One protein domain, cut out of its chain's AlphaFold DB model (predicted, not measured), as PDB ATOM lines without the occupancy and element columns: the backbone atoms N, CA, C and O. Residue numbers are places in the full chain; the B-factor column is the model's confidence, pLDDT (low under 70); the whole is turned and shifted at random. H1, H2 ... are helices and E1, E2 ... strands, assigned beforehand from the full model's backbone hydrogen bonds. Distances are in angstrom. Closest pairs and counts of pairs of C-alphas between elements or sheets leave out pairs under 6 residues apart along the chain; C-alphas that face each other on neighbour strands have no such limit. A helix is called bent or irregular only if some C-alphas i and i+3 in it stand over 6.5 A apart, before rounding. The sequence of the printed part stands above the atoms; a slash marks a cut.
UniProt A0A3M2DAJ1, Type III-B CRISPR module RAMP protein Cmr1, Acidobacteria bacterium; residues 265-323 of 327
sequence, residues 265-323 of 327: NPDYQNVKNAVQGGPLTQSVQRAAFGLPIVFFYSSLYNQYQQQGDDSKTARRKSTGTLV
ATOM      1  N   ASN A 265     -45.065 -31.794   8.699       79.75
ATOM      2  CA  ASN A 265     -43.728 -31.753   8.124       79.75
ATOM      3  C   ASN A 265     -43.347 -33.170   7.664       79.75
ATOM      4  O   ASN A 265     -43.745 -34.132   8.325       79.75
ATOM      5  N   PRO A 266     -42.611 -33.320   6.553       87.44
ATOM      6  CA  PRO A 266     -42.118 -32.265   5.664       87.44
ATOM      7  C   PRO A 266     -43.121 -31.834   4.576       87.44
ATOM      8  O   PRO A 266     -42.820 -30.904   3.834       87.44
ATOM      9  N   ASP A 267     -44.315 -32.445   4.493       88.50
ATOM     10  CA  ASP A 267     -45.324 -32.180   3.448       88.50
ATOM     11  C   ASP A 267     -45.571 -30.689   3.183       88.50
ATOM     12  O   ASP A 267     -45.629 -30.271   2.029       88.50
ATOM     13  N   TYR A 268     -45.727 -29.881   4.237       86.69
ATOM     14  CA  TYR A 268     -45.991 -28.450   4.093       86.69
ATOM     15  C   TYR A 268     -44.885 -27.737   3.308       86.69
ATOM     16  O   TYR A 268     -45.192 -27.028   2.349       86.69
ATOM     17  N   GLN A 269     -43.622 -27.935   3.701       88.19
ATOM     18  CA  GLN A 269     -42.476 -27.275   3.075       88.19
ATOM     19  C   GLN A 269     -42.154 -27.881   1.708       88.19
ATOM     20  O   GLN A 269     -41.871 -27.146   0.770       88.19
ATOM     21  N   ASN A 270     -42.262 -29.202   1.582       90.44
ATOM     22  CA  ASN A 270     -42.054 -29.920   0.329       90.44
ATOM     23  C   ASN A 270     -43.008 -29.407  -0.767       90.44
ATOM     24  O   ASN A 270     -42.567 -28.991  -1.836       90.44
ATOM     25  N   VAL A 271     -44.309 -29.305  -0.466       89.56
ATOM     26  CA  VAL A 271     -45.291 -28.748  -1.413       89.56
ATOM     27  C   VAL A 271     -45.090 -27.242  -1.619       89.56
ATOM     28  O   VAL A 271     -45.313 -26.752  -2.722       89.56
ATOM     29  N   LYS A 272     -44.622 -26.499  -0.606       90.44
ATOM     30  CA  LYS A 272     -44.351 -25.059  -0.738       90.44
ATOM     31  C   LYS A 272     -43.243 -24.804  -1.755       90.44
ATOM     32  O   LYS A 272     -43.419 -23.973  -2.640       90.44
ATOM     33  N   ASN A 273     -42.149 -25.555  -1.653       90.62
ATOM     34  CA  ASN A 273     -41.034 -25.488  -2.595       90.62
ATOM     35  C   ASN A 273     -41.514 -25.788  -4.019       90.62
ATOM     36  O   ASN A 273     -41.166 -25.057  -4.942       90.62
ATOM     37  N   ALA A 274     -42.371 -26.802  -4.180       90.81
ATOM     38  CA  ALA A 274     -42.944 -27.148  -5.476       90.81
ATOM     39  C   ALA A 274     -43.833 -26.041  -6.064       90.81
ATOM     40  O   ALA A 274     -43.723 -25.711  -7.241       90.81
ATOM     41  N   VAL A 275     -44.664 -25.399  -5.235       90.50
ATOM     42  CA  VAL A 275     -45.469 -24.231  -5.641       90.50
ATOM     43  C   VAL A 275     -44.593 -23.060  -6.094       90.50
ATOM     44  O   VAL A 275     -44.991 -22.303  -6.973       90.50
ATOM     45  N   GLN A 276     -43.391 -22.923  -5.536       90.88
ATOM     46  CA  GLN A 276     -42.422 -21.889  -5.910       90.88
ATOM     47  C   GLN A 276     -41.530 -22.282  -7.108       90.88
ATOM     48  O   GLN A 276     -40.581 -21.563  -7.407       90.88
ATOM     49  N   GLY A 277     -41.826 -23.390  -7.799       90.38
ATOM     50  CA  GLY A 277     -41.109 -23.842  -9.000       90.38
ATOM     51  C   GLY A 277     -40.011 -24.882  -8.752       90.38
ATOM     52  O   GLY A 277     -39.340 -25.289  -9.696       90.38
ATOM     53  N   GLY A 278     -39.817 -25.323  -7.508       89.88
ATOM     54  CA  GLY A 278     -38.910 -26.425  -7.181       89.88
ATOM     55  C   GLY A 278     -39.511 -27.812  -7.469       89.88
ATOM     56  O   GLY A 278     -40.702 -27.939  -7.748       89.88
ATOM     57  N   PRO A 279     -38.717 -28.888  -7.373       89.25
ATOM     58  CA  PRO A 279     -39.244 -30.248  -7.421       89.25
ATOM     59  C   PRO A 279     -39.893 -30.652  -6.085       89.25
ATOM     60  O   PRO A 279     -39.527 -30.152  -5.018       89.25
ATOM     61  N   LEU A 280     -40.813 -31.624  -6.131       87.88
ATOM     62  CA  LEU A 280     -41.202 -32.385  -4.939       87.88
ATOM     63  C   LEU A 280     -40.062 -33.343  -4.583       87.88
ATOM     64  O   LEU A 280     -39.706 -34.205  -5.381       87.88
ATOM     65  N   THR A 281     -39.489 -33.206  -3.391       88.00
ATOM     66  CA  THR A 281     -38.318 -33.996  -2.970       88.00
ATOM     67  C   THR A 281     -38.692 -35.297  -2.267       88.00
ATOM     68  O   THR A 281     -37.863 -36.193  -2.135       88.00
ATOM     69  N   GLN A 282     -39.933 -35.404  -1.790       88.50
ATOM     70  CA  GLN A 282     -40.451 -36.556  -1.049       88.50
ATOM     71  C   GLN A 282     -41.929 -36.799  -1.367       88.50
ATOM     72  O   GLN A 282     -42.629 -35.913  -1.866       88.50
ATOM     73  N   SER A 283     -42.426 -37.993  -1.039       86.62
ATOM     74  CA  SER A 283     -43.853 -38.295  -1.131       86.62
ATOM     75  C   SER A 283     -44.652 -37.471  -0.117       86.62
ATOM     76  O   SER A 283     -44.245 -37.287   1.031       86.62
ATOM     77  N   VAL A 284     -45.806 -36.954  -0.542       88.69
ATOM     78  CA  VAL A 284     -46.666 -36.140   0.323       88.69
ATOM     79  C   VAL A 284     -47.588 -37.052   1.121       88.69
ATOM     80  O   VAL A 284     -48.597 -37.543   0.614       88.69
ATOM     81  N   GLN A 285     -47.268 -37.262   2.394       88.62
ATOM     82  CA  GLN A 285     -47.943 -38.248   3.239       88.62
ATOM     83  C   GLN A 285     -49.416 -37.912   3.498       88.62
ATOM     84  O   GLN A 285     -50.246 -38.804   3.662       88.62
ATOM     85  N   ARG A 286     -49.790 -36.628   3.461       86.75
ATOM     86  CA  ARG A 286     -51.184 -36.165   3.529       86.75
ATOM     87  C   ARG A 286     -52.082 -36.819   2.475       86.75
ATOM     88  O   ARG A 286     -53.274 -36.992   2.750       86.75
ATOM     89  N   ALA A 287     -51.524 -37.205   1.321       85.12
ATOM     90  CA  ALA A 287     -52.238 -37.891   0.245       85.12
ATOM     91  C   ALA A 287     -52.745 -39.288   0.643       85.12
ATOM     92  O   ALA A 287     -53.699 -39.768   0.035       85.12
ATOM     93  N   ALA A 288     -52.205 -39.896   1.709       81.81
ATOM     94  CA  ALA A 288     -52.641 -41.201   2.215       81.81
ATOM     95  C   ALA A 288     -54.137 -41.248   2.571       81.81
ATOM     96  O   ALA A 288     -54.776 -42.288   2.459       81.81
ATOM     97  N   PHE A 289     -54.736 -40.111   2.942       79.88
ATOM     98  CA  PHE A 289     -56.175 -40.026   3.201       79.88
ATOM     99  C   PHE A 289     -56.970 -39.502   2.001       79.88
ATOM    100  O   PHE A 289     -58.068 -38.981   2.177       79.88
ATOM    101  N   GLY A 290     -56.451 -39.625   0.785       76.06
ATOM    102  CA  GLY A 290     -57.154 -39.301  -0.451       76.06
ATOM    103  C   GLY A 290     -56.960 -37.867  -0.939       76.06
ATOM    104  O   GLY A 290     -56.662 -36.953  -0.169       76.06
ATOM    105  N   LEU A 291     -57.181 -37.716  -2.243       80.00
ATOM    106  CA  LEU A 291     -57.030 -36.508  -3.052       80.00
ATOM    107  C   LEU A 291     -58.417 -36.008  -3.535       80.00
ATOM    108  O   LEU A 291     -59.383 -36.777  -3.472       80.00
ATOM    109  N   PRO A 292     -58.552 -34.751  -4.007       80.06
ATOM    110  CA  PRO A 292     -57.522 -33.715  -4.048       80.06
ATOM    111  C   PRO A 292     -57.220 -33.118  -2.668       80.06
ATOM    112  O   PRO A 292     -58.069 -33.105  -1.774       80.06
ATOM    113  N   ILE A 293     -56.000 -32.603  -2.496       84.50
ATOM    114  CA  ILE A 293     -55.596 -31.861  -1.294       84.50
ATOM    115  C   ILE A 293     -55.058 -30.498  -1.700       84.50
ATOM    116  O   ILE A 293     -54.109 -30.399  -2.474       84.50
ATOM    117  N   VAL A 294     -55.645 -29.457  -1.116       85.88
ATOM    118  CA  VAL A 294     -55.258 -28.064  -1.340       85.88
ATOM    119  C   VAL A 294     -54.316 -27.596  -0.228       85.88
ATOM    120  O   VAL A 294     -54.561 -27.821   0.962       85.88
ATOM    121  N   PHE A 295     -53.235 -26.932  -0.626       88.12
ATOM    122  CA  PHE A 295     -52.259 -26.264   0.223       88.12
ATOM    123  C   PHE A 295     -52.301 -24.776  -0.101       88.12
ATOM    124  O   PHE A 295     -51.938 -24.374  -1.202       88.12
ATOM    125  N   PHE A 296     -52.751 -23.965   0.851       89.06
ATOM    126  CA  PHE A 296     -52.755 -22.512   0.720       89.06
ATOM    127  C   PHE A 296     -51.669 -21.904   1.611       89.06
ATOM    128  O   PHE A 296     -51.627 -22.169   2.816       89.06
ATOM    129  N   TYR A 297     -50.809 -21.077   1.021       91.06
ATOM    130  CA  TYR A 297     -49.690 -20.435   1.702       91.06
ATOM    131  C   TYR A 297     -49.963 -18.941   1.876       91.06
ATOM    132  O   TYR A 297     -49.670 -18.143   0.990       91.06
ATOM    133  N   SER A 298     -50.487 -18.550   3.041       89.75
ATOM    134  CA  SER A 298     -50.789 -17.142   3.343       89.75
ATOM    135  C   SER A 298     -49.566 -16.223   3.235       89.75
ATOM    136  O   SER A 298     -49.701 -15.083   2.810       89.75
ATOM    137  N   SER A 299     -48.369 -16.724   3.559       91.88
ATOM    138  CA  SER A 299     -47.114 -15.978   3.383       91.88
ATOM    139  C   SER A 299     -46.835 -15.641   1.917       91.88
ATOM    140  O   SER A 299     -46.545 -14.490   1.614       91.88
ATOM    141  N   LEU A 300     -46.987 -16.611   1.008       93.19
ATOM    142  CA  LEU A 300     -46.819 -16.382  -0.431       93.19
ATOM    143  C   LEU A 300     -47.924 -15.479  -0.981       93.19
ATOM    144  O   LEU A 300     -47.650 -14.594  -1.775       93.19
ATOM    145  N   TYR A 301     -49.164 -15.669  -0.522       95.06
ATOM    146  CA  TYR A 301     -50.284 -14.811  -0.903       95.06
ATOM    147  C   TYR A 301     -49.998 -13.338  -0.585       95.06
ATOM    148  O   TYR A 301     -50.080 -12.497  -1.473       95.06
ATOM    149  N   ASN A 302     -49.602 -13.043   0.659       94.50
ATOM    150  CA  ASN A 302     -49.281 -11.680   1.082       94.50
ATOM    151  C   ASN A 302     -48.090 -11.113   0.298       94.50
ATOM    152  O   ASN A 302     -48.129  -9.957  -0.111       94.50
ATOM    153  N   GLN A 303     -47.060 -11.929   0.048       95.06
ATOM    154  CA  GLN A 303     -45.908 -11.536  -0.762       95.06
ATOM    155  C   GLN A 303     -46.319 -11.157  -2.193       95.06
ATOM    156  O   GLN A 303     -45.915 -10.108  -2.682       95.06
ATOM    157  N   TYR A 304     -47.145 -11.969  -2.859       94.94
ATOM    158  CA  TYR A 304     -47.607 -11.681  -4.219       94.94
ATOM    159  C   TYR A 304     -48.503 -10.440  -4.284       94.94
ATOM    160  O   TYR A 304     -48.365  -9.642  -5.209       94.94
ATOM    161  N   GLN A 305     -49.359 -10.214  -3.280       94.88
ATOM    162  CA  GLN A 305     -50.132  -8.969  -3.197       94.88
ATOM    163  C   GLN A 305     -49.231  -7.738  -3.047       94.88
ATOM    164  O   GLN A 305     -49.463  -6.726  -3.700       94.88
ATOM    165  N   GLN A 306     -48.176  -7.823  -2.229       95.69
ATOM    166  CA  GLN A 306     -47.187  -6.744  -2.091       95.69
ATOM    167  C   GLN A 306     -46.398  -6.499  -3.386       95.69
ATOM    168  O   GLN A 306     -45.966  -5.380  -3.634       95.69
ATOM    169  N   GLN A 307     -46.243  -7.526  -4.223       94.69
ATOM    170  CA  GLN A 307     -45.624  -7.437  -5.551       94.69
ATOM    171  C   GLN A 307     -46.581  -6.915  -6.640       94.69
ATOM    172  O   GLN A 307     -46.182  -6.819  -7.797       94.69
ATOM    173  N   GLY A 308     -47.824  -6.566  -6.288       95.12
ATOM    174  CA  GLY A 308     -48.799  -5.965  -7.200       95.12
ATOM    175  C   GLY A 308     -49.758  -6.950  -7.872       95.12
ATOM    176  O   GLY A 308     -50.568  -6.522  -8.694       95.12
ATOM    177  N   ASP A 309     -49.722  -8.245  -7.534       93.81
ATOM    178  CA  ASP A 309     -50.729  -9.184  -8.033       93.81
ATOM    179  C   ASP A 309     -52.109  -8.879  -7.426       93.81
ATOM    180  O   ASP A 309     -52.261  -8.693  -6.214       93.81
ATOM    181  N   ASP A 310     -53.154  -8.939  -8.254       95.88
ATOM    182  CA  ASP A 310     -54.530  -8.903  -7.765       95.88
ATOM    183  C   ASP A 310     -54.840 -10.117  -6.861       95.88
ATOM    184  O   ASP A 310     -54.212 -11.177  -6.951       95.88
ATOM    185  N   SER A 311     -55.859 -10.003  -6.003       91.88
ATOM    186  CA  SER A 311     -56.221 -11.047  -5.029       91.88
ATOM    187  C   SER A 311     -56.476 -12.427  -5.653       91.88
ATOM    188  O   SER A 311     -56.173 -13.451  -5.034       91.88
ATOM    189  N   LYS A 312     -57.043 -12.497  -6.863       92.81
ATOM    190  CA  LYS A 312     -57.332 -13.768  -7.542       92.81
ATOM    191  C   LYS A 312     -56.036 -14.390  -8.063       92.81
ATOM    192  O   LYS A 312     -55.822 -15.590  -7.870       92.81
ATOM    193  N   THR A 313     -55.167 -13.582  -8.663       92.50
ATOM    194  CA  THR A 313     -53.860 -14.012  -9.170       92.50
ATOM    195  C   THR A 313     -52.927 -14.437  -8.039       92.50
ATOM    196  O   THR A 313     -52.410 -15.558  -8.081       92.50
ATOM    197  N   ALA A 314     -52.798 -13.624  -6.987       92.25
ATOM    198  CA  ALA A 314     -52.007 -13.939  -5.800       92.25
ATOM    199  C   ALA A 314     -52.469 -15.253  -5.156       92.25
ATOM    200  O   ALA A 314     -51.654 -16.128  -4.859       92.25
ATOM    201  N   ARG A 315     -53.791 -15.451  -5.014       92.62
ATOM    202  CA  ARG A 315     -54.363 -16.688  -4.458       92.62
ATOM    203  C   ARG A 315     -54.052 -17.906  -5.315       92.62
ATOM    204  O   ARG A 315     -53.767 -18.969  -4.765       92.62
ATOM    205  N   ARG A 316     -54.115 -17.778  -6.643       91.75
ATOM    206  CA  ARG A 316     -53.764 -18.867  -7.560       91.75
ATOM    207  C   ARG A 316     -52.289 -19.247  -7.415       91.75
ATOM    208  O   ARG A 316     -52.003 -20.425  -7.247       91.75
ATOM    209  N   LYS A 317     -51.377 -18.269  -7.427       92.00
ATOM    210  CA  LYS A 317     -49.927 -18.506  -7.298       92.00
ATOM    211  C   LYS A 317     -49.531 -19.061  -5.924       92.00
ATOM    212  O   LYS A 317     -48.595 -19.839  -5.823       92.00
ATOM    213  N   SER A 318     -50.255 -18.708  -4.864       91.69
ATOM    214  CA  SER A 318     -49.980 -19.172  -3.499       91.69
ATOM    215  C   SER A 318     -50.648 -20.506  -3.136       91.69
ATOM    216  O   SER A 318     -50.697 -20.854  -1.950       91.69
ATOM    217  N   THR A 319     -51.236 -21.213  -4.106       92.00
ATOM    218  CA  THR A 319     -52.001 -22.442  -3.869       92.00
ATOM    219  C   THR A 319     -51.419 -23.615  -4.647       92.00
ATOM    220  O   THR A 319     -51.415 -23.612  -5.873       92.00
ATOM    221  N   GLY A 320     -51.008 -24.663  -3.933       87.31
ATOM    222  CA  GLY A 320     -50.686 -25.964  -4.518       87.31
ATOM    223  C   GLY A 320     -51.859 -26.924  -4.365       87.31
ATOM    224  O   GLY A 320     -52.406 -27.051  -3.271       87.31
ATOM    225  N   THR A 321     -52.248 -27.618  -5.435       87.50
ATOM    226  CA  THR A 321     -53.271 -28.672  -5.359       87.50
ATOM    227  C   THR A 321     -52.673 -29.988  -5.814       87.50
ATOM    228  O   THR A 321     -52.269 -30.123  -6.963       87.50
ATOM    229  N   LEU A 322     -52.641 -30.970  -4.915       85.25
ATOM    230  CA  LEU A 322     -52.314 -32.342  -5.280       85.25
ATOM    231  C   LEU A 322     -53.574 -33.012  -5.813       85.25
ATOM    232  O   LEU A 322     -54.584 -33.082  -5.107       85.25
ATOM    233  N   VAL A 323     -53.498 -33.503  -7.044       84.00
ATOM    234  CA  VAL A 323     -54.549 -34.268  -7.719       84.00
ATOM    235  C   VAL A 323     -54.020 -35.663  -8.027       84.00
ATOM    236  O   VAL A 323     -52.822 -35.837  -8.240       84.00
TER     237      VAL A 323
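Overview. This is residues 265 to 323 of the 327 residues of the protein "Type III-B CRISPR module RAMP protein Cmr1" of Acidobacteria bacterium (UniProt A0A3M2DAJ1). A short two-stranded ribbon, E1 beside E2, makes the middle of an elongated domain, with H1 packed over one of its faces. Beyond one end of the ribbon H3 and H4 pack on each other at a steep tilt, and small H2 lies at the other end, so that the long axis runs from H2 through the ribbon to the helix pair. The printed part has 59 residues, with four named helices and two named strands in the order H1, H2, E1, H3, H4, E2; the sheet order is E1 - E2, antiparallel, and the class is mixed, helices and strands. The whole is only just compact, close to loose, with a radius of gyration of the C-alphas of 12.0 A and spans of 36 by 19 by 16 A.

Along the chain. Strand E1 is residues 293 to 296, 10.0 A from first to last C-alpha, and strand E2 is residues 319 to 322, also 10.0 A; C-alpha 322 is at (-52.314, -32.342, -5.280). H1 is residues 267 to 275, 12.1 A long, beginning at C-alpha 267 (-45.324, -32.180, 3.448). H3 is residues 298 to 306, 12.3 A long, ending at C-alpha 306 (-47.187, -6.744, -2.091). H4 is residues 311 to 317, 10.0 A long. H2 is residues 285 to 289, 8.4 A long; it is neither bent nor irregular, but only just: C-alphas 286 and 289 are 6.3 A apart.

Arrangement. E1 and E2 are antiparallel neighbours at 165 degrees, with N 295 and O 320 at 2.8 A and N 322 and O 293 at 2.9 A, within hydrogen-bond range. H1 has 5 pairs of C-alphas within 8 A of E2, the closest being Val 275 and Gly 320, 5.6 A apart. H3 and H4 touch, with the closest C-alphas those of Tyr 304 and Ala 314 at 5.2 A, a steep tilt of 58 degrees, opposite ways. H1 and H2 are close but not clearly touching, the closest C-alphas being Asp 267 and Gln 285 at 6.6 A. The closest C-alphas of H2 and E1 are Ala 287 and Ile 293, 7.1 A apart. H1 and H3 are apart, as are H2 and H4. In H1, H3 and H4 every O i to N i+4 pair is within hydrogen-bond range; in H2 it is 0 of 1, with 2 of 2 O i to N i+3 pairs within range.

Size, cuts and confidence. The C-alphas farthest apart are those of Ala 288 and Gly 308, 36.7 A. The printed part has no cut. The link from H1 to H2 is short, with 9 residues, and the other four links are tight. The mean pLDDT of the printed part is 89.3, and no printed residue is under 70.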